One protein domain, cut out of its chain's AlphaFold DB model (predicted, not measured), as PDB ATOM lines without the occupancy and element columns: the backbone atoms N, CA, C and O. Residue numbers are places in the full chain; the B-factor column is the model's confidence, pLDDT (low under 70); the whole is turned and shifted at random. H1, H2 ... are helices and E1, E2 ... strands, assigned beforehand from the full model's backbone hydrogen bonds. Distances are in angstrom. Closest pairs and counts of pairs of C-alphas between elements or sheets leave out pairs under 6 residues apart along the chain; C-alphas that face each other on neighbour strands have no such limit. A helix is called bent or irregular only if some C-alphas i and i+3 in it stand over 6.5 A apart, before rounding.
ATOM      1  N   LEU A   6     -28.718  24.209 -30.005       94.12
ATOM      2  CA  LEU A   6     -28.651  24.689 -28.631       94.12
ATOM      3  C   LEU A   6     -28.269  23.538 -27.699       94.12
ATOM      4  O   LEU A   6     -28.949  22.513 -27.666       94.12
ATOM      5  N   LEU A   7     -27.213  23.728 -26.907       92.94
ATOM      6  CA  LEU A   7     -26.825  22.778 -25.870       92.94
ATOM      7  C   LEU A   7     -27.798  22.839 -24.692       92.94
ATOM      8  O   LEU A   7     -27.957  23.886 -24.062       92.94
ATOM      9  N   VAL A   8     -28.393  21.697 -24.355       90.44
ATOM     10  CA  VAL A   8     -29.300  21.539 -23.216       90.44
ATOM     11  C   VAL A   8     -28.613  20.708 -22.138       90.44
ATOM     12  O   VAL A   8     -28.390  19.507 -22.307       90.44
ATOM     13  N   VAL A   9     -28.286  21.349 -21.014       84.31
ATOM     14  CA  VAL A   9     -27.657  20.704 -19.851       84.31
ATOM     15  C   VAL A   9     -28.707  20.319 -18.796       84.31
ATOM     16  O   VAL A   9     -29.658  21.068 -18.588       84.31
ATOM     17  N   PRO A  10     -28.556  19.178 -18.101       69.12
ATOM     18  CA  PRO A  10     -29.547  18.692 -17.138       69.12
ATOM     19  C   PRO A  10     -29.570  19.440 -15.792       69.12
ATOM     20  O   PRO A  10     -30.578  19.373 -15.100       69.12
ATOM     21  N   ASN A  11     -28.498  20.145 -15.404       64.44
ATOM     22  CA  ASN A  11     -28.441  20.940 -14.169       64.44
ATOM     23  C   ASN A  11     -27.860  22.333 -14.457       64.44
ATOM     24  O   ASN A  11     -26.732  22.445 -14.931       64.44
ATOM     25  N   GLU A  12     -28.608  23.386 -14.121       58.09
ATOM     26  CA  GLU A  12     -28.257  24.794 -14.379       58.09
ATOM     27  C   GLU A  12     -27.032  25.309 -13.587       58.09
ATOM     28  O   GLU A  12     -26.567  26.410 -13.844       58.09
ATOM     29  N   GLU A  13     -26.458  24.563 -12.632       54.06
ATOM     30  CA  GLU A  13     -25.539  25.129 -11.619       54.06
ATOM     31  C   GLU A  13     -24.022  25.148 -11.937       54.06
ATOM     32  O   GLU A  13     -23.220  25.439 -11.051       54.06
ATOM     33  N   GLN A  14     -23.573  24.944 -13.183       59.50
ATOM     34  CA  GLN A  14     -22.143  25.121 -13.552       59.50
ATOM     35  C   GLN A  14     -21.917  25.899 -14.857       59.50
ATOM     36  O   GLN A  14     -21.064  25.585 -15.685       59.50
ATOM     37  N   THR A  15     -22.656  26.990 -15.006       66.31
ATOM     38  CA  THR A  15     -22.756  27.798 -16.227       66.31
ATOM     39  C   THR A  15     -21.426  28.308 -16.798       66.31
ATOM     40  O   THR A  15     -21.196  28.214 -17.997       66.31
ATOM     41  N   LEU A  16     -20.481  28.813 -16.000       69.75
ATOM     42  CA  LEU A  16     -19.234  29.351 -16.576       69.75
ATOM     43  C   LEU A  16     -18.205  28.264 -16.916       69.75
ATOM     44  O   LEU A  16     -17.477  28.380 -17.904       69.75
ATOM     45  N   GLU A  17     -18.132  27.220 -16.091       80.50
ATOM     46  CA  GLU A  17     -17.167  26.137 -16.269       80.50
ATOM     47  C   GLU A  17     -17.532  25.293 -17.484       80.50
ATOM     48  O   GLU A  17     -16.691  25.144 -18.364       80.50
ATOM     49  N   THR A  18     -18.796  24.876 -17.615       85.81
ATOM     50  CA  THR A  18     -19.263  24.132 -18.792       85.81
ATOM     51  C   THR A  18     -19.028  24.918 -20.075       85.81
ATOM     52  O   THR A  18     -18.482  24.367 -21.025       85.81
ATOM     53  N   GLY A  19     -19.353  26.217 -20.102       87.19
ATOM     54  CA  GLY A  19     -19.087  27.050 -21.275       87.19
ATOM     55  C   GLY A  19     -17.608  27.121 -21.624       87.19
ATOM     56  O   GLY A  19     -17.225  26.890 -22.769       87.19
ATOM     57  N   LYS A  20     -16.747  27.347 -20.631       88.75
ATOM     58  CA  LYS A  20     -15.301  27.322 -20.850       88.75
ATOM     59  C   LYS A  20     -14.832  25.962 -21.377       88.75
ATOM     60  O   LYS A  20     -14.049  25.945 -22.321       88.75
ATOM     61  N   THR A  21     -15.311  24.854 -20.817       91.19
ATOM     62  CA  THR A  21     -14.943  23.502 -21.257       91.19
ATOM     63  C   THR A  21     -15.426  23.215 -22.678       91.19
ATOM     64  O   THR A  21     -14.665  22.629 -23.438       91.19
ATOM     65  N   VAL A  22     -16.619  23.674 -23.078       92.62
ATOM     66  CA  VAL A  22     -17.102  23.558 -24.468       92.62
ATOM     67  C   VAL A  22     -16.152  24.259 -25.432       92.62
ATOM     68  O   VAL A  22     -15.694  23.661 -26.401       92.62
ATOM     69  N   TYR A  23     -15.813  25.523 -25.174       93.12
ATOM     70  CA  TYR A  23     -14.950  26.262 -26.095       93.12
ATOM     71  C   TYR A  23     -13.491  25.791 -26.042       93.12
ATOM     72  O   TYR A  23     -12.805  25.841 -27.058       93.12
ATOM     73  N   GLN A  24     -13.012  25.281 -24.903       94.06
ATOM     74  CA  GLN A  24     -11.728  24.575 -24.832       94.06
ATOM     75  C   GLN A  24     -11.748  23.298 -25.671       94.06
ATOM     76  O   GLN A  24     -10.828  23.084 -26.452       94.06
ATOM     77  N   TYR A  25     -12.818  22.505 -25.568       95.12
ATOM     78  CA  TYR A  25     -13.017  21.324 -26.401       95.12
ATOM     79  C   TYR A  25     -13.001  21.699 -27.885       95.12
ATOM     80  O   TYR A  25     -12.326  21.037 -28.666       95.12
ATOM     81  N   HIS A  26     -13.667  22.792 -28.273       94.12
ATOM     82  CA  HIS A  26     -13.605  23.283 -29.648       94.12
ATOM     83  C   HIS A  26     -12.167  23.607 -30.073       94.12
ATOM     84  O   HIS A  26     -11.742  23.100 -31.099       94.12
ATOM     85  N   VAL A  27     -11.398  24.379 -29.294       94.00
ATOM     86  CA  VAL A  27      -9.986  24.679 -29.620       94.00
ATOM     87  C   VAL A  27      -9.158  23.403 -29.782       94.00
ATOM     88  O   VAL A  27      -8.385  23.289 -30.725       94.00
ATOM     89  N   GLU A  28      -9.325  22.435 -28.882       94.44
ATOM     90  CA  GLU A  28      -8.558  21.183 -28.881       94.44
ATOM     91  C   GLU A  28      -8.878  20.266 -30.073       94.44
ATOM     92  O   GLU A  28      -8.024  19.473 -30.471       94.44
ATOM     93  N   ASN A  29     -10.085  20.372 -30.638       92.94
ATOM     94  CA  ASN A  29     -10.558  19.542 -31.754       92.94
ATOM     95  C   ASN A  29     -10.722  20.330 -33.066       92.94
ATOM     96  O   ASN A  29     -11.123  19.774 -34.088       92.94
ATOM     97  N   SER A  30     -10.413  21.625 -33.054       90.81
ATOM     98  CA  SER A  30     -10.432  22.495 -34.223       90.81
ATOM     99  C   SER A  30      -9.186  22.259 -35.068       90.81
ATOM    100  O   SER A  30      -8.081  22.088 -34.548       90.81
ATOM    101  N   LYS A  31      -9.335  22.293 -36.396       90.31
ATOM    102  CA  LYS A  31      -8.171  22.317 -37.299       90.31
ATOM    103  C   LYS A  31      -7.548  23.710 -37.430       90.31
ATOM    104  O   LYS A  31      -6.534  23.862 -38.113       90.31
ATOM    105  N   TYR A  32      -8.181  24.722 -36.841       87.62
ATOM    106  CA  TYR A  32      -7.733  26.108 -36.849       87.62
ATOM    107  C   TYR A  32      -6.829  26.372 -35.640       87.62
ATOM    108  O   TYR A  32      -7.097  25.895 -34.539       87.62
ATOM    109  N   ASP A  33      -5.763  27.150 -35.842       84.50
ATOM    110  CA  ASP A  33      -4.828  27.553 -34.780       84.50
ATOM    111  C   ASP A  33      -5.435  28.691 -33.941       84.50
ATOM    112  O   ASP A  33      -5.024  29.850 -34.009       84.50
ATOM    113  N   ASP A  34      -6.505  28.359 -33.220       86.62
ATOM    114  CA  ASP A  34      -7.238  29.275 -32.357       86.62
ATOM    115  C   ASP A  34      -6.726  29.200 -30.917       86.62
ATOM    116  O   ASP A  34      -6.346  28.146 -30.406       86.62
ATOM    117  N   THR A  35      -6.821  30.316 -30.197       90.00
ATOM    118  CA  THR A  35      -6.795  30.287 -28.734       90.00
ATOM    119  C   THR A  35      -8.181  30.585 -28.192       90.00
ATOM    120  O   THR A  35      -8.970  31.306 -28.803       90.00
ATOM    121  N   LEU A  36      -8.475  30.085 -26.991       88.88
ATOM    122  CA  LEU A  36      -9.748  30.365 -26.329       88.88
ATOM    123  C   LEU A  36     -10.025  31.875 -26.226       88.88
ATOM    124  O   LEU A  36     -11.165  32.302 -26.359       88.88
ATOM    125  N   ALA A  37      -8.990  32.687 -25.987       85.88
ATOM    126  CA  ALA A  37      -9.134  34.135 -25.864       85.88
ATOM    127  C   ALA A  37      -9.506  34.809 -27.192       85.88
ATOM    128  O   ALA A  37     -10.167  35.846 -27.168       85.88
ATOM    129  N   ASP A  38      -9.111  34.211 -28.314       85.88
ATOM    130  CA  ASP A  38      -9.305  34.761 -29.653       85.88
ATOM    131  C   ASP A  38     -10.606  34.286 -30.309       85.88
ATOM    132  O   ASP A  38     -11.007  34.861 -31.315       85.88
ATOM    133  N   LEU A  39     -11.296  33.293 -29.731       89.00
ATOM    134  CA  LEU A  39     -12.585  32.801 -30.221       89.00
ATOM    135  C   LEU A  39     -13.708  33.821 -29.978       89.00
ATOM    136  O   LEU A  39     -14.147  33.980 -28.831       89.00
ATOM    137  N   PRO A  40     -14.261  34.460 -31.029       89.81
ATOM    138  CA  PRO A  40     -15.354  35.416 -30.852       89.81
ATOM    139  C   PRO A  40     -16.592  34.808 -30.164       89.81
ATOM    140  O   PRO A  40     -17.114  35.450 -29.253       89.81
ATOM    141  N   PRO A  41     -17.031  33.569 -30.484       88.88
ATOM    142  CA  PRO A  41     -18.151  32.921 -29.793       88.88
ATOM    143  C   PRO A  41     -17.964  32.801 -28.279       88.88
ATOM    144  O   PRO A  41     -18.881  33.112 -27.523       88.88
ATOM    145  N   TYR A  42     -16.756  32.459 -27.811       89.88
ATOM    146  CA  TYR A  42     -16.465  32.420 -26.376       89.88
ATOM    147  C   TYR A  42     -16.531  33.810 -25.735       89.88
ATOM    148  O   TYR A  42     -17.032  33.960 -24.619       89.88
ATOM    149  N   GLN A  43     -16.041  34.841 -26.433       89.12
ATOM    150  CA  GLN A  43     -16.143  36.217 -25.949       89.12
ATOM    151  C   GLN A  43     -17.605  36.662 -25.823       89.12
ATOM    152  O   GLN A  43     -17.956  37.269 -24.811       89.12
ATOM    153  N   TYR A  44     -18.455  36.338 -26.803       88.62
ATOM    154  CA  TYR A  44     -19.889  36.635 -26.751       88.62
ATOM    155  C   TYR A  44     -20.571  35.909 -25.594       88.62
ATOM    156  O   TYR A  44     -21.145  36.570 -24.737       88.62
ATOM    157  N   PHE A  45     -20.381  34.591 -25.481       88.12
ATOM    158  CA  PHE A  45     -20.894  33.798 -24.364       88.12
ATOM    159  C   PHE A  45     -20.505  34.391 -23.001       88.12
ATOM    160  O   PHE A  45     -21.339  34.559 -22.111       88.12
ATOM    161  N   LYS A  46     -19.226  34.751 -22.832       85.19
ATOM    162  CA  LYS A  46     -18.732  35.346 -21.588       85.19
ATOM    163  C   LYS A  46     -19.401  36.692 -21.296       85.19
ATOM    164  O   LYS A  46     -19.711  36.961 -20.137       85.19
ATOM    165  N   ASN A  47     -19.580  37.537 -22.309       87.06
ATOM    166  CA  ASN A  47     -20.211  38.844 -22.148       87.06
ATOM    167  C   ASN A  47     -21.697  38.706 -21.793       87.06
ATOM    168  O   ASN A  47     -22.140  39.356 -20.849       87.06
ATOM    169  N   ASP A  48     -22.427  37.830 -22.483       84.06
ATOM    170  CA  ASP A  48     -23.856  37.585 -22.251       84.06
ATOM    171  C   ASP A  48     -24.089  37.036 -20.836       84.06
ATOM    172  O   ASP A  48     -24.940  37.526 -20.092       84.06
ATOM    173  N   LEU A  49     -23.245  36.098 -20.395       81.12
ATOM    174  CA  LEU A  49     -23.288  35.574 -19.031       81.12
ATOM    175  C   LEU A  49     -23.005  36.661 -17.978       81.12
ATOM    176  O   LEU A  49     -23.605  36.655 -16.905       81.12
ATOM    177  N   GLN A  50     -22.101  37.603 -18.266       82.00
ATOM    178  CA  GLN A  50     -21.779  38.712 -17.360       82.00
ATOM    179  C   GLN A  50     -22.874  39.782 -17.291       82.00
ATOM    180  O   GLN A  50     -23.020  40.416 -16.245       82.00
ATOM    181  N   GLN A  51     -23.596  40.014 -18.387       82.69
ATOM    182  CA  GLN A  51     -24.624  41.053 -18.477       82.69
ATOM    183  C   GLN A  51     -25.984  40.554 -17.988       82.69
ATOM    184  O   GLN A  51     -26.609  41.212 -17.157       82.69
ATOM    185  N   ASP A  52     -26.393  39.375 -18.451       77.88
ATOM    186  CA  ASP A  52     -27.771  38.894 -18.329       77.88
ATOM    187  C   ASP A  52     -27.892  37.634 -17.463       77.88
ATOM    188  O   ASP A  52     -28.996  37.139 -17.238       77.88
ATOM    189  N   GLY A  53     -26.769  37.071 -16.994       68.88
ATOM    190  CA  GLY A  53     -26.750  35.829 -16.212       68.88
ATOM    191  C   GLY A  53     -27.269  34.608 -16.979       68.88
ATOM    192  O   GLY A  53     -27.517  33.566 -16.377       68.88
ATOM    193  N   THR A  54     -27.455  34.733 -18.295       69.50
ATOM    194  CA  THR A  54     -28.056  33.699 -19.136       69.50
ATOM    195  C   THR A  54     -26.984  32.722 -19.593       69.50
ATOM    196  O   THR A  54     -25.993  33.108 -20.212       69.50
ATOM    197  N   PHE A  55     -27.190  31.440 -19.304       77.19
ATOM    198  CA  PHE A  55     -26.336  30.369 -19.797       77.19
ATOM    199  C   PHE A  55     -26.947  29.745 -21.039       77.19
ATOM    200  O   PHE A  55     -27.866  28.934 -20.958       77.19
ATOM    201  N   MET A  56     -26.436  30.150 -22.194       83.44
ATOM    202  CA  MET A  56     -26.882  29.626 -23.472       83.44
ATOM    203  C   MET A  56     -25.674  29.431 -24.375       83.44
ATOM    204  O   MET A  56     -24.968  30.386 -24.689       83.44
ATOM    205  N   ILE A  57     -25.435  28.188 -24.782       89.38
ATOM    206  CA  ILE A  57     -24.411  27.853 -25.768       89.38
ATOM    207  C   ILE A  57     -25.145  27.341 -26.987       89.38
ATOM    208  O   ILE A  57     -25.799  26.299 -26.931       89.38
ATOM    209  N   TYR A  58     -25.062  28.099 -28.069       91.50
ATOM    210  CA  TYR A  58     -25.732  27.759 -29.303       91.50
ATOM    211  C   TYR A  58     -24.852  28.076 -30.501       91.50
ATOM    212  O   TYR A  58     -24.101  29.047 -30.491       91.50
ATOM    213  N   GLU A  59     -25.014  27.293 -31.557       93.75
ATOM    214  CA  GLU A  59     -24.354  27.507 -32.835       93.75
ATOM    215  C   GLU A  59     -25.393  27.540 -33.953       93.75
ATOM    216  O   GLU A  59     -26.347  26.759 -33.989       93.75
ATOM    217  N   LYS A  60     -25.238  28.507 -34.860       93.94
ATOM    218  CA  LYS A  60     -26.206  28.771 -35.930       93.94
ATOM    219  C   LYS A  60     -25.611  28.384 -37.276       93.94
ATOM    220  O   LYS A  60     -24.876  29.193 -37.853       93.94
ATOM    221  N   PRO A  61     -25.918  27.188 -37.808       93.19
ATOM    222  CA  PRO A  61     -25.523  26.855 -39.163       93.19
ATOM    223  C   PRO A  61     -26.194  27.815 -40.151       93.19
ATOM    224  O   PRO A  61     -27.323  28.273 -39.962       93.19
ATOM    225  N   THR A  62     -25.495  28.131 -41.238       93.06
ATOM    226  CA  THR A  62     -26.107  28.903 -42.329       93.06
ATOM    227  C   THR A  62     -27.196  28.076 -43.010       93.06
ATOM    228  O   THR A  62     -27.104  26.851 -43.048       93.06
ATOM    229  N   THR A  63     -28.175  28.726 -43.642       93.25
ATOM    230  CA  THR A  63     -29.201  28.025 -44.435       93.25
ATOM    231  C   THR A  63     -28.581  27.088 -45.474       93.25
ATOM    232  O   THR A  63     -28.985  25.941 -45.563       93.25
ATOM    233  N   SER A  64     -27.506  27.509 -46.154       93.25
ATOM    234  CA  SER A  64     -26.801  26.641 -47.111       93.25
ATOM    235  C   SER A  64     -26.159  25.398 -46.489       93.25
ATOM    236  O   SER A  64     -25.961  24.419 -47.188       93.25
ATOM    237  N   VAL A  65     -25.796  25.438 -45.201       94.88
ATOM    238  CA  VAL A  65     -25.271  24.261 -44.490       94.88
ATOM    239  C   VAL A  65     -26.414  23.308 -44.161       94.88
ATOM    240  O   VAL A  65     -26.284  22.113 -44.391       94.88
ATOM    241  N   VAL A  66     -27.535  23.839 -43.671       94.75
ATOM    242  CA  VAL A  66     -28.726  23.037 -43.353       94.75
ATOM    243  C   VAL A  66     -29.266  22.347 -44.606       94.75
ATOM    244  O   VAL A  66     -29.498  21.146 -44.581       94.75
ATOM    245  N   ASP A  67     -29.401  23.088 -45.706       94.12
ATOM    246  CA  ASP A  67     -29.959  22.579 -46.965       94.12
ATOM    247  C   ASP A  67     -29.045  21.555 -47.661       94.12
ATOM    248  O   ASP A  67     -29.513  20.766 -48.475       94.12
ATOM    249  N   ALA A  68     -27.738  21.582 -47.378       94.81
ATOM    250  CA  ALA A  68     -26.766  20.653 -47.954       94.81
ATOM    251  C   ALA A  68     -26.569  19.378 -47.114       94.81
ATOM    252  O   ALA A  68     -25.851  18.474 -47.555       94.81
ATOM    253  N   GLY A  69     -27.140  19.327 -45.906       94.38
ATOM    254  CA  GLY A  69     -26.983  18.223 -44.965       94.38
ATOM    255  C   GLY A  69     -27.952  17.078 -45.230       94.38
ATOM    256  O   GLY A  69     -29.147  17.288 -45.411       94.38
ATOM    257  N   GLU A  70     -27.425  15.856 -45.217       94.06
ATOM    258  CA  GLU A  70     -28.192  14.627 -45.426       94.06
ATOM    259  C   GLU A  70     -27.755  13.563 -44.398       94.06
ATOM    260  O   GLU A  70     -26.553  13.331 -44.254       94.06
ATOM    261  N   PRO A  71     -28.683  12.897 -43.681       93.19
ATOM    262  CA  PRO A  71     -30.136  13.088 -43.735       93.19
ATOM    263  C   PRO A  71     -30.565  14.463 -43.200       93.19
ATOM    264  O   PRO A  71     -29.795  15.144 -42.515       93.19
ATOM    265  N   SER A  72     -31.789  14.880 -43.527       95.19
ATOM    266  CA  SER A  72     -32.310  16.195 -43.137       95.19
ATOM    267  C   SER A  72     -32.278  16.379 -41.620       95.19
ATOM    268  O   SER A  72     -32.838  15.581 -40.869       95.19
ATOM    269  N   MET A  73     -31.683  17.482 -41.159       95.06
ATOM    270  CA  MET A  73     -31.606  17.813 -39.729       95.06
ATOM    271  C   MET A  73     -32.992  17.902 -39.070       95.06
ATOM    272  O   MET A  73     -33.159  17.498 -37.923       95.06
ATOM    273  N   GLN A  74     -34.008  18.352 -39.809       94.00
ATOM    274  CA  GLN A  74     -35.391  18.403 -39.317       94.00
ATOM    275  C   GLN A  74     -35.997  17.004 -39.159       94.00
ATOM    276  O   GLN A  74     -36.755  16.759 -38.224       94.00
ATOM    277  N   GLU A  75     -35.664  16.074 -40.056       95.38
ATOM    278  CA  GLU A  75     -36.119  14.684 -39.955       95.38
ATOM    279  C   GLU A  75     -35.434  13.958 -38.795       95.38
ATOM    280  O   GLU A  75     -36.082  13.175 -38.100       95.38
ATOM    281  N   ILE A  76     -34.147  14.244 -38.556       96.88
ATOM    282  CA  ILE A  76     -33.416  13.750 -37.384       96.88
ATOM    283  C   ILE A  76     -34.094  14.259 -36.110       96.88
ATOM    284  O   ILE A  76     -34.477  13.448 -35.270       96.88
ATOM    285  N   GLN A  77     -34.308  15.573 -35.991       95.12
ATOM    286  CA  GLN A  77     -34.995  16.164 -34.841       95.12
ATOM    287  C   GLN A  77     -36.345  15.486 -34.596       95.12
ATOM    288  O   GLN A  77     -36.549  14.908 -33.538       95.12
ATOM    289  N   TYR A  78     -37.224  15.461 -35.599       95.44
ATOM    290  CA  TYR A  78     -38.564  14.883 -35.466       95.44
ATOM    291  C   TYR A  78     -38.558  13.405 -35.042       95.44
ATOM    292  O   TYR A  78     -39.489  12.934 -34.390       95.44
ATOM    293  N   LYS A  79     -37.536  12.642 -35.443       97.69
ATOM    294  CA  LYS A  79     -37.448  11.209 -35.150       97.69
ATOM    295  C   LYS A  79     -36.869  10.907 -33.764       97.69
ATOM    296  O   LYS A  79     -37.254   9.892 -33.186       97.69
ATOM    297  N   TYR A  80     -35.932  11.722 -33.280       97.75
ATOM    298  CA  TYR A  80     -35.143  11.429 -32.076       97.75
ATOM    299  C   TYR A  80     -35.357  12.419 -30.924       97.75
ATOM    300  O   TYR A  80     -34.768  12.221 -29.861       97.75
ATOM    301  N   GLU A  81     -36.152  13.476 -31.107       96.19
ATOM    302  CA  GLU A  81     -36.494  14.377 -30.007       96.19
ATOM    303  C   GLU A  81     -37.357  13.673 -28.955       96.19
ATOM    304  O   GLU A  81     -38.220  12.848 -29.271       96.19
ATOM    305  N   ASP A  82     -37.105  13.990 -27.690       95.19
ATOM    306  CA  ASP A  82     -37.972  13.608 -26.581       95.19
ATOM    307  C   ASP A  82     -39.074  14.649 -26.325       95.19
ATOM    308  O   ASP A  82     -39.234  15.616 -27.071       95.19
ATOM    309  N   ASP A  83     -39.855  14.444 -25.261       93.81
ATOM    310  CA  ASP A  83     -40.990  15.301 -24.898       93.81
ATOM    311  C   ASP A  83     -40.596  16.775 -24.644       93.81
ATOM    312  O   ASP A  83     -41.465  17.648 -24.672       93.81
ATOM    313  N   ASP A  84     -39.305  17.068 -24.424       91.88
ATOM    314  CA  ASP A  84     -38.782  18.429 -24.253       91.88
ATOM    315  C   ASP A  84     -38.310  19.063 -25.578       91.88
ATOM    316  O   ASP A  84     -37.742  20.159 -25.564       91.88
ATOM    317  N   HIS A  85     -38.511  18.395 -26.720       93.81
ATOM    318  CA  HIS A  85     -37.939  18.767 -28.022       93.81
ATOM    319  C   HIS A  85     -36.399  18.795 -28.018       93.81
ATOM    320  O   HIS A  85     -35.756  19.671 -28.614       93.81
ATOM    321  N   VAL A  86     -35.794  17.836 -27.307       95.25
ATOM    322  CA  VAL A  86     -34.341  17.686 -27.196       95.25
ATOM    323  C   VAL A  86     -33.928  16.316 -27.712       95.25
ATOM    324  O   VAL A  86     -34.484  15.290 -27.335       95.25
ATOM    325  N   VAL A  87     -32.901  16.281 -28.554       97.00
ATOM    326  CA  VAL A  87     -32.265  15.035 -28.980       97.00
ATOM    327  C   VAL A  87     -31.171  14.690 -27.974       97.00
ATOM    328  O   VAL A  87     -30.150  15.373 -27.891       97.00
ATOM    329  N   ARG A  88     -31.406  13.641 -27.181       95.88
ATOM    330  CA  ARG A  88     -30.434  13.053 -26.233       95.88
ATOM    331  C   ARG A  88     -29.961  11.666 -26.672       95.88
ATOM    332  O   ARG A  88     -28.957  11.164 -26.171       95.88
ATOM    333  N   ASP A  89     -30.694  11.046 -27.594       96.81
ATOM    334  CA  ASP A  89     -30.373   9.727 -28.119       96.81
ATOM    335  C   ASP A  89     -29.029   9.754 -28.882       96.81
ATOM    336  O   ASP A  89     -28.863  10.578 -29.789       96.81
ATOM    337  N   PRO A  90     -28.060   8.875 -28.545       96.12
ATOM    338  CA  PRO A  90     -26.750   8.868 -29.192       96.12
ATOM    339  C   PRO A  90     -26.795   8.663 -30.710       96.12
ATOM    340  O   PRO A  90     -25.950   9.222 -31.405       96.12
ATOM    341  N   GLU A  91     -27.758   7.891 -31.225       97.44
ATOM    342  CA  GLU A  91     -27.941   7.679 -32.665       97.44
ATOM    343  C   GLU A  91     -28.435   8.967 -33.335       97.44
ATOM    344  O   GLU A  91     -27.923   9.352 -34.384       97.44
ATOM    345  N   GLY A  92     -29.373   9.679 -32.702       97.56
ATOM    346  CA  GLY A  92     -29.835  10.987 -33.174       97.56
ATOM    347  C   GLY A  92     -28.712  12.029 -33.232       97.56
ATOM    348  O   GLY A  92     -28.570  12.737 -34.230       97.56
ATOM    349  N   LEU A  93     -27.869  12.086 -32.195       98.00
ATOM    350  CA  LEU A  93     -26.700  12.975 -32.163       98.00
ATOM    351  C   LEU A  93     -25.674  12.617 -33.254       98.00
ATOM    352  O   LEU A  93     -25.156  13.513 -33.921       98.00
ATOM    353  N   ASP A  94     -25.421  11.325 -33.485       98.38
ATOM    354  CA  ASP A  94     -24.525  10.866 -34.556       98.38
ATOM    355  C   ASP A  94     -25.054  11.219 -35.949       98.38
ATOM    356  O   ASP A  94     -24.284  11.627 -36.819       98.38
ATOM    357  N   LEU A  95     -26.367  11.136 -36.158       98.31
ATOM    358  CA  LEU A  95     -26.975  11.533 -37.424       98.31
ATOM    359  C   LEU A  95     -26.863  13.040 -37.675       98.31
ATOM    360  O   LEU A  95     -26.670  13.438 -38.824       98.31
ATOM    361  N   PHE A  96     -26.938  13.891 -36.642       98.19
ATOM    362  CA  PHE A  96     -26.680  15.324 -36.825       98.19
ATOM    363  C   PHE A  96     -25.237  15.590 -37.258       98.19
ATOM    364  O   PHE A  96     -25.017  16.393 -38.167       98.19
ATOM    365  N   ILE A  97     -24.265  14.901 -36.648       98.25
ATOM    366  CA  ILE A  97     -22.853  14.997 -37.044       98.25
ATOM    367  C   ILE A  97     -22.693  14.548 -38.498       98.25
ATOM    368  O   ILE A  97     -22.158  15.299 -39.310       98.25
ATOM    369  N   GLN A  98     -23.243  13.387 -38.859       98.38
ATOM    370  CA  GLN A  98     -23.206  12.878 -40.230       98.38
ATOM    371  C   GLN A  98     -23.835  13.859 -41.235       98.38
ATOM    372  O   GLN A  98     -23.292  14.064 -42.322       98.38
ATOM    373  N   SER A  99     -24.960  14.487 -40.882       98.12
ATOM    374  CA  SER A  99     -25.617  15.498 -41.716       98.12
ATOM    375  C   SER A  99     -24.710  16.711 -41.948       98.12
ATOM    376  O   SER A  99     -24.543  17.158 -43.082       98.12
ATOM    377  N   LEU A 100     -24.047  17.200 -40.895       98.19
ATOM    378  CA  LEU A 100     -23.087  18.307 -40.964       98.19
ATOM    379  C   LEU A 100     -21.828  17.959 -41.775       98.19
ATOM    380  O   LEU A 100     -21.353  18.786 -42.557       98.19
ATOM    381  N   GLU A 101     -21.295  16.747 -41.631       98.06
ATOM    382  CA  GLU A 101     -20.169  16.262 -42.438       98.06
ATOM    383  C   GLU A 101     -20.553  16.137 -43.915       98.06
ATOM    384  O   GLU A 101     -19.824  16.608 -44.788       98.06
ATOM    385  N   THR A 102     -21.745  15.615 -44.198       97.94
ATOM    386  CA  THR A 102     -22.271  15.528 -45.565       97.94
ATOM    387  C   THR A 102     -22.485  16.918 -46.169       97.94
ATOM    388  O   THR A 102     -22.141  17.153 -47.329       97.94
ATOM    389  N   ALA A 103     -22.965  17.883 -45.374       97.62
ATOM    390  CA  ALA A 103     -23.059  19.280 -45.791       97.62
ATOM    391  C   ALA A 103     -21.684  19.859 -46.151       97.62
ATOM    392  O   ALA A 103     -21.557  20.540 -47.171       97.62
ATOM    393  N   ARG A 104     -20.642  19.567 -45.357       97.88
ATOM    394  CA  ARG A 104     -19.259  19.972 -45.660       97.88
ATOM    395  C   ARG A 104     -18.810  19.415 -47.009       97.88
ATOM    396  O   ARG A 104     -18.331  20.180 -47.844       97.88
ATOM    397  N   GLU A 105     -18.984  18.115 -47.233       98.06
ATOM    398  CA  GLU A 105     -18.579  17.446 -48.474       98.06
ATOM    399  C   GLU A 105     -19.326  17.990 -49.698       98.06
ATOM    400  O   GLU A 105     -18.708  18.290 -50.723       98.06
ATOM    401  N   ASN A 106     -20.644  18.175 -49.585       97.62
ATOM    402  CA  ASN A 106     -21.479  18.719 -50.654       97.62
ATOM    403  C   ASN A 106     -21.074  20.158 -51.002       97.62
ATOM    404  O   ASN A 106     -20.785  20.450 -52.161       97.62
ATOM    405  N   LEU A 107     -20.959  21.038 -50.003       97.56
ATOM    406  CA  LEU A 107     -20.536  22.424 -50.219       97.56
ATOM    407  C   LEU A 107     -19.117  22.509 -50.791       97.56
ATOM    408  O   LEU A 107     -18.838  23.380 -51.616       97.56
ATOM    409  N   GLN A 108     -18.211  21.621 -50.373       97.25
ATOM    410  CA  GLN A 108     -16.857  21.571 -50.919       97.25
ATOM    411  C   GLN A 108     -16.867  21.157 -52.391       97.25
ATOM    412  O   GLN A 108     -16.206  21.798 -53.209       97.25
ATOM    413  N   ARG A 109     -17.620  20.105 -52.734       96.75
ATOM    414  CA  ARG A 109     -17.787  19.629 -54.113       96.75
ATOM    415  C   ARG A 109     -18.351  20.720 -55.018       96.75
ATOM    416  O   ARG A 109     -17.899  20.860 -56.153       96.75
ATOM    417  N   ASP A 110     -19.303  21.488 -54.504       96.00
ATOM    418  CA  ASP A 110     -20.025  22.503 -55.266       96.00
ATOM    419  C   ASP A 110     -19.260  23.846 -55.322       96.00
ATOM    420  O   ASP A 110     -19.642  24.755 -56.055       96.00
ATOM    421  N   GLY A 111     -18.126  23.960 -54.611       95.69
ATOM    422  CA  GLY A 111     -17.285  25.164 -54.578       95.69
ATOM    423  C   GLY A 111     -17.821  26.283 -53.678       95.69
ATOM    424  O   GLY A 111     -17.317  27.404 -53.727       95.69
ATOM    425  N   ASP A 112     -18.808  25.972 -52.837       95.69
ATOM    426  CA  ASP A 112     -19.543  26.912 -51.984       95.69
ATOM    427  C   ASP A 112     -19.117  26.868 -50.506       95.69
ATOM    428  O   ASP A 112     -19.646  27.627 -49.677       95.69
ATOM    429  N   LEU A 113     -18.167  25.991 -50.160       96.56
ATOM    430  CA  LEU A 113     -17.573  25.909 -48.828       96.56
ATOM    431  C   LEU A 113     -16.540  27.026 -48.633       96.56
ATOM    432  O   LEU A 113     -15.374  26.905 -49.006       96.56
ATOM    433  N   SER A 114     -16.972  28.127 -48.020       96.12
ATOM    434  CA  SER A 114     -16.057  29.143 -47.504       96.12
ATOM    435  C   SER A 114     -15.479  28.723 -46.152       96.12
ATOM    436  O   SER A 114     -16.113  27.977 -45.407       96.12
ATOM    437  N   GLU A 115     -14.316  29.271 -45.792       94.06
ATOM    438  CA  GLU A 115     -13.681  29.049 -44.484       94.06
ATOM    439  C   GLU A 115     -14.640  29.327 -43.318       94.06
ATOM    440  O   GLU A 115     -14.718  28.551 -42.373       94.06
ATOM    441  N   GLY A 116     -15.437  30.399 -43.416       92.62
ATOM    442  CA  GLY A 116     -16.435  30.732 -42.402       92.62
ATOM    443  C   GLY A 116     -17.517  29.660 -42.245       92.62
ATOM    444  O   GLY A 116     -17.861  29.316 -41.121       92.62
ATOM    445  N   LYS A 117     -18.027  29.094 -43.350       94.69
ATOM    446  CA  LYS A 117     -19.022  28.008 -43.290       94.69
ATOM    447  C   LYS A 117     -18.419  26.730 -42.721       94.69
ATOM    448  O   LYS A 117     -19.061  26.077 -41.907       94.69
ATOM    449  N   ASP A 118     -17.204  26.392 -43.138       96.56
ATOM    450  CA  ASP A 118     -16.491  25.210 -42.658       96.56
ATOM    451  C   ASP A 118     -16.226  25.286 -41.149       96.56
ATOM    452  O   ASP A 118     -16.522  24.345 -40.412       96.56
ATOM    453  N   ARG A 119     -15.808  26.460 -40.666       93.56
ATOM    454  CA  ARG A 119     -15.660  26.735 -39.235       93.56
ATOM    455  C   ARG A 119     -16.988  26.640 -38.484       93.56
ATOM    456  O   ARG A 119     -17.034  26.041 -37.416       93.56
ATOM    457  N   THR A 120     -18.082  27.174 -39.036       94.06
ATOM    458  CA  THR A 120     -19.418  27.019 -38.432       94.06
ATOM    459  C   THR A 120     -19.838  25.550 -38.351       94.06
ATOM    460  O   THR A 120     -20.373  25.136 -37.326       94.06
ATOM    461  N   ILE A 121     -19.577  24.752 -39.393       96.56
ATOM    462  CA  ILE A 121     -19.831  23.305 -39.372       96.56
ATOM    463  C   ILE A 121     -19.018  22.645 -38.252       96.56
ATOM    464  O   ILE A 121     -19.587  21.903 -37.456       96.56
ATOM    465  N   GLU A 122     -17.717  22.940 -38.140       96.19
ATOM    466  CA  GLU A 122     -16.873  22.407 -37.060       96.19
ATOM    467  C   GLU A 122     -17.377  22.787 -35.672       96.19
ATOM    468  O   GLU A 122     -17.368  21.952 -34.772       96.19
ATOM    469  N   MET A 123     -17.829  24.021 -35.476       95.38
ATOM    470  CA  MET A 123     -18.383  24.450 -34.195       95.38
ATOM    471  C   MET A 123     -19.678  23.712 -33.848       95.38
ATOM    472  O   MET A 123     -19.825  23.258 -32.715       95.38
ATOM    473  N   CYS A 124     -20.578  23.522 -34.818       97.19
ATOM    474  CA  CYS A 124     -21.799  22.739 -34.615       97.19
ATOM    475  C   CYS A 124     -21.472  21.279 -34.263       97.19
ATOM    476  O   CYS A 124     -22.011  20.756 -33.291       97.19
ATOM    477  N   ILE A 125     -20.553  20.641 -35.000       98.06
ATOM    478  CA  ILE A 125     -20.110  19.264 -34.719       98.06
ATOM    479  C   ILE A 125     -19.510  19.177 -33.313       98.06
ATOM    480  O   ILE A 125     -19.939  18.342 -32.525       98.06
ATOM    481  N   ASN A 126     -18.590  20.078 -32.960       97.50
ATOM    482  CA  ASN A 126     -17.961  20.087 -31.638       97.50
ATOM    483  C   ASN A 126     -18.981  20.290 -30.507       97.50
ATOM    484  O   ASN A 126     -18.839  19.684 -29.447       97.50
ATOM    485  N   LEU A 127     -20.020  21.107 -30.722       96.88
ATOM    486  CA  LEU A 127     -21.116  21.276 -29.766       96.88
ATOM    487  C   LEU A 127     -21.873  19.958 -29.542       96.88
ATOM    488  O   LEU A 127     -22.128  19.582 -28.398       96.88
ATOM    489  N   ILE A 128     -22.202  19.246 -30.625       97.69
ATOM    490  CA  ILE A 128     -22.939  17.974 -30.586       97.69
ATOM    491  C   ILE A 128     -22.081  16.862 -29.969       97.69
ATOM    492  O   ILE A 128     -22.554  16.122 -29.107       97.69
ATOM    493  N   GLU A 129     -20.805  16.766 -30.341       97.81
ATOM    494  CA  GLU A 129     -19.865  15.810 -29.750       97.81
ATOM    495  C   GLU A 129     -19.658  16.067 -28.259       97.81
ATOM    496  O   GLU A 129     -19.651  15.128 -27.457       97.81
ATOM    497  N   PHE A 130     -19.524  17.337 -27.870       95.75
ATOM    498  CA  PHE A 130     -19.446  17.711 -26.468       95.75
ATOM    499  C   PHE A 130     -20.721  17.301 -25.726       95.75
ATOM    500  O   PHE A 130     -20.626  16.741 -24.632       95.75
ATOM    501  N   ALA A 131     -21.900  17.527 -26.315       94.62
ATOM    502  CA  ALA A 131     -23.161  17.101 -25.721       94.62
ATOM    503  C   ALA A 131     -23.188  15.581 -25.510       94.62
ATOM    504  O   ALA A 131     -23.411  15.114 -24.394       94.62
ATOM    505  N   LYS A 132     -22.841  14.816 -26.551       95.56
ATOM    506  CA  LYS A 132     -22.778  13.351 -26.515       95.56
ATOM    507  C   LYS A 132     -21.812  12.838 -25.443       95.56
ATOM    508  O   LYS A 132     -22.156  11.942 -24.678       95.56
ATOM    509  N   LYS A 133     -20.604  13.408 -25.363       94.56
ATOM    510  CA  LYS A 133     -19.554  12.991 -24.416       94.56
ATOM    511  C   LYS A 133     -19.944  13.209 -22.952       94.56
ATOM    512  O   LYS A 133     -19.447  12.492 -22.087       94.56
ATOM    513  N   ASN A 134     -20.793  14.196 -22.685       91.56
ATOM    514  CA  ASN A 134     -21.200  14.580 -21.334       91.56
ATOM    515  C   ASN A 134     -22.644  14.169 -20.995       91.56
ATOM    516  O   ASN A 134     -23.163  14.615 -19.976       91.56
ATOM    517  N   GLU A 135     -23.283  13.331 -21.823       92.00
ATOM    518  CA  GLU A 135     -24.673  12.879 -21.633       92.00
ATOM    519  C   GLU A 135     -25.680  14.050 -21.563       92.00
ATOM    520  O   GLU A 135     -26.651  14.037 -20.805       92.00
ATOM    521  N   TYR A 136     -25.428  15.094 -22.356       92.25
ATOM    522  CA  TYR A 136     -26.316  16.242 -22.549       92.25
ATOM    523  C   TYR A 136     -27.177  16.066 -23.808       92.25
ATOM    524  O   TYR A 136     -27.094  15.053 -24.500       92.25
ATOM    525  N   GLY A 137     -28.016  17.060 -24.103       92.56
ATOM    526  CA  GLY A 137     -28.879  17.056 -25.280       92.56
ATOM    527  C   GLY A 137     -28.678  18.259 -26.190       92.56
ATOM    528  O   GLY A 137     -28.073  19.262 -25.804       92.56
ATOM    529  N   ILE A 138     -29.224  18.153 -27.398       96.00
ATOM    530  CA  ILE A 138     -29.245  19.219 -28.397       96.00
ATOM    531  C   ILE A 138     -30.692  19.523 -28.784       96.00
ATOM    532  O   ILE A 138     -31.438  18.622 -29.158       96.00
ATOM    533  N   SER A 139     -31.074  20.794 -28.712       94.88
ATOM    534  CA  SER A 139     -32.290  21.311 -29.353       94.88
ATOM    535  C   SER A 139     -31.906  21.967 -30.685       94.88
ATOM    536  O   SER A 139     -30.818  22.539 -30.773       94.88
ATOM    537  N   PHE A 140     -32.741  21.844 -31.721       92.75
ATOM    538  CA  PHE A 140     -32.450  22.304 -33.087       92.75
ATOM    539  C   PHE A 140     -33.537  23.232 -33.653       92.75
ATOM    540  O   PHE A 140     -34.729  22.972 -33.367       92.75
TER     541      PHE A 140
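AT A GLANCE: This is residues 6 to 140 of the 140 residues of an uncharacterized protein of Halogeometricum borinquense (strain ATCC 700274 / DSM 11551 / JCM 10706 / KCTC 4070 / PR3) (UniProt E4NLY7). Two long helices, H5 and H6, fold back on each other as a hairpin and form the core; a second helical hairpin, H1 and H2, packs on H6 through H1, which crosses it, while two short helices pack on H5, H4 side by side with it and H3 across it. A small ribbon of two antiparallel strands, E1 and E2, pairs the two ends of the printed part and packs on H6 at residues 124 to 132. The printed part has 135 residues, with named elements in the order E1, H1, H2, H3, H4, H5, H6, E2, and its class is mostly helix. It is compact, with a radius of gyration of the C-alphas of 14.7 A and spans of 41 by 38 by 23 A.

HOW THE PARTS SIT: Begin with E1, residues 6 to 8, and look for its antiparallel neighbour E2, residues 137 to 139; N 6 and O 139 are 2.8 A apart and N 8 and O 137 are 2.9 A apart, both within hydrogen-bond range. Next comes H1, residues 12 to 29, irregular where C-alphas 13 and 16 are 9.1 A apart, with a kink of 37 degrees near residue 19. With residues 16 to 23 alone it touches H2, residues 40 to 52, as a hairpin at a shallow tilt of 9 degrees, opposite ways; the closest C-alphas, of Tyr 23 and Tyr 42, are 6.3 A apart. With residues 22 to 29 alone H1 touches H6, residues 115 to 133, at a steep tilt of 53 degrees; the closest C-alphas, of His 26 and Asn 126, are 5.8 A apart. H2 and H6 are apart. Then find H3, residues 63 to 68, about perpendicular at 85 degrees to the hub H5, residues 90 to 110; they touch, and the closest C-alphas, of Ala 68 and Ala 103, are 4.5 A apart. H4, residues 73 to 80, touches H5 as a hairpin at a shallow tilt of 14 degrees, with the C-alphas of Tyr 80 and Gly 92 closest at 5.4 A. H5 and H6 touch as a hairpin at a shallow tilt of 12 degrees, with the C-alphas of Ile 97 and Ile 125 closest at 5.6 A. Every O i to N i+4 pair is within hydrogen-bond range in H2, H3, H4, H5 and H6, and 12 of 14 are in H1.

IN THESE COORDINATES: Find C-alpha 6 at (-28.651, 24.689, -28.631), where E1 begins. H1 is 25.4 A long and H2 18.0 A. From C-alpha 90 at (-26.750, 8.868, -29.192) H5 runs 30.2 A; H6 runs 26.4 A. E2 ends at C-alpha 139, (-32.290, 21.311, -29.353).

THE WHOLE: The C-alphas of Glu 13 and Asp 110 are the two farthest apart, 44.1 A. The printed part has no cut and no long link. Mean pLDDT of the printed part is 91.2; look for values under 70 at residues 10 to 16 and 53 to 54.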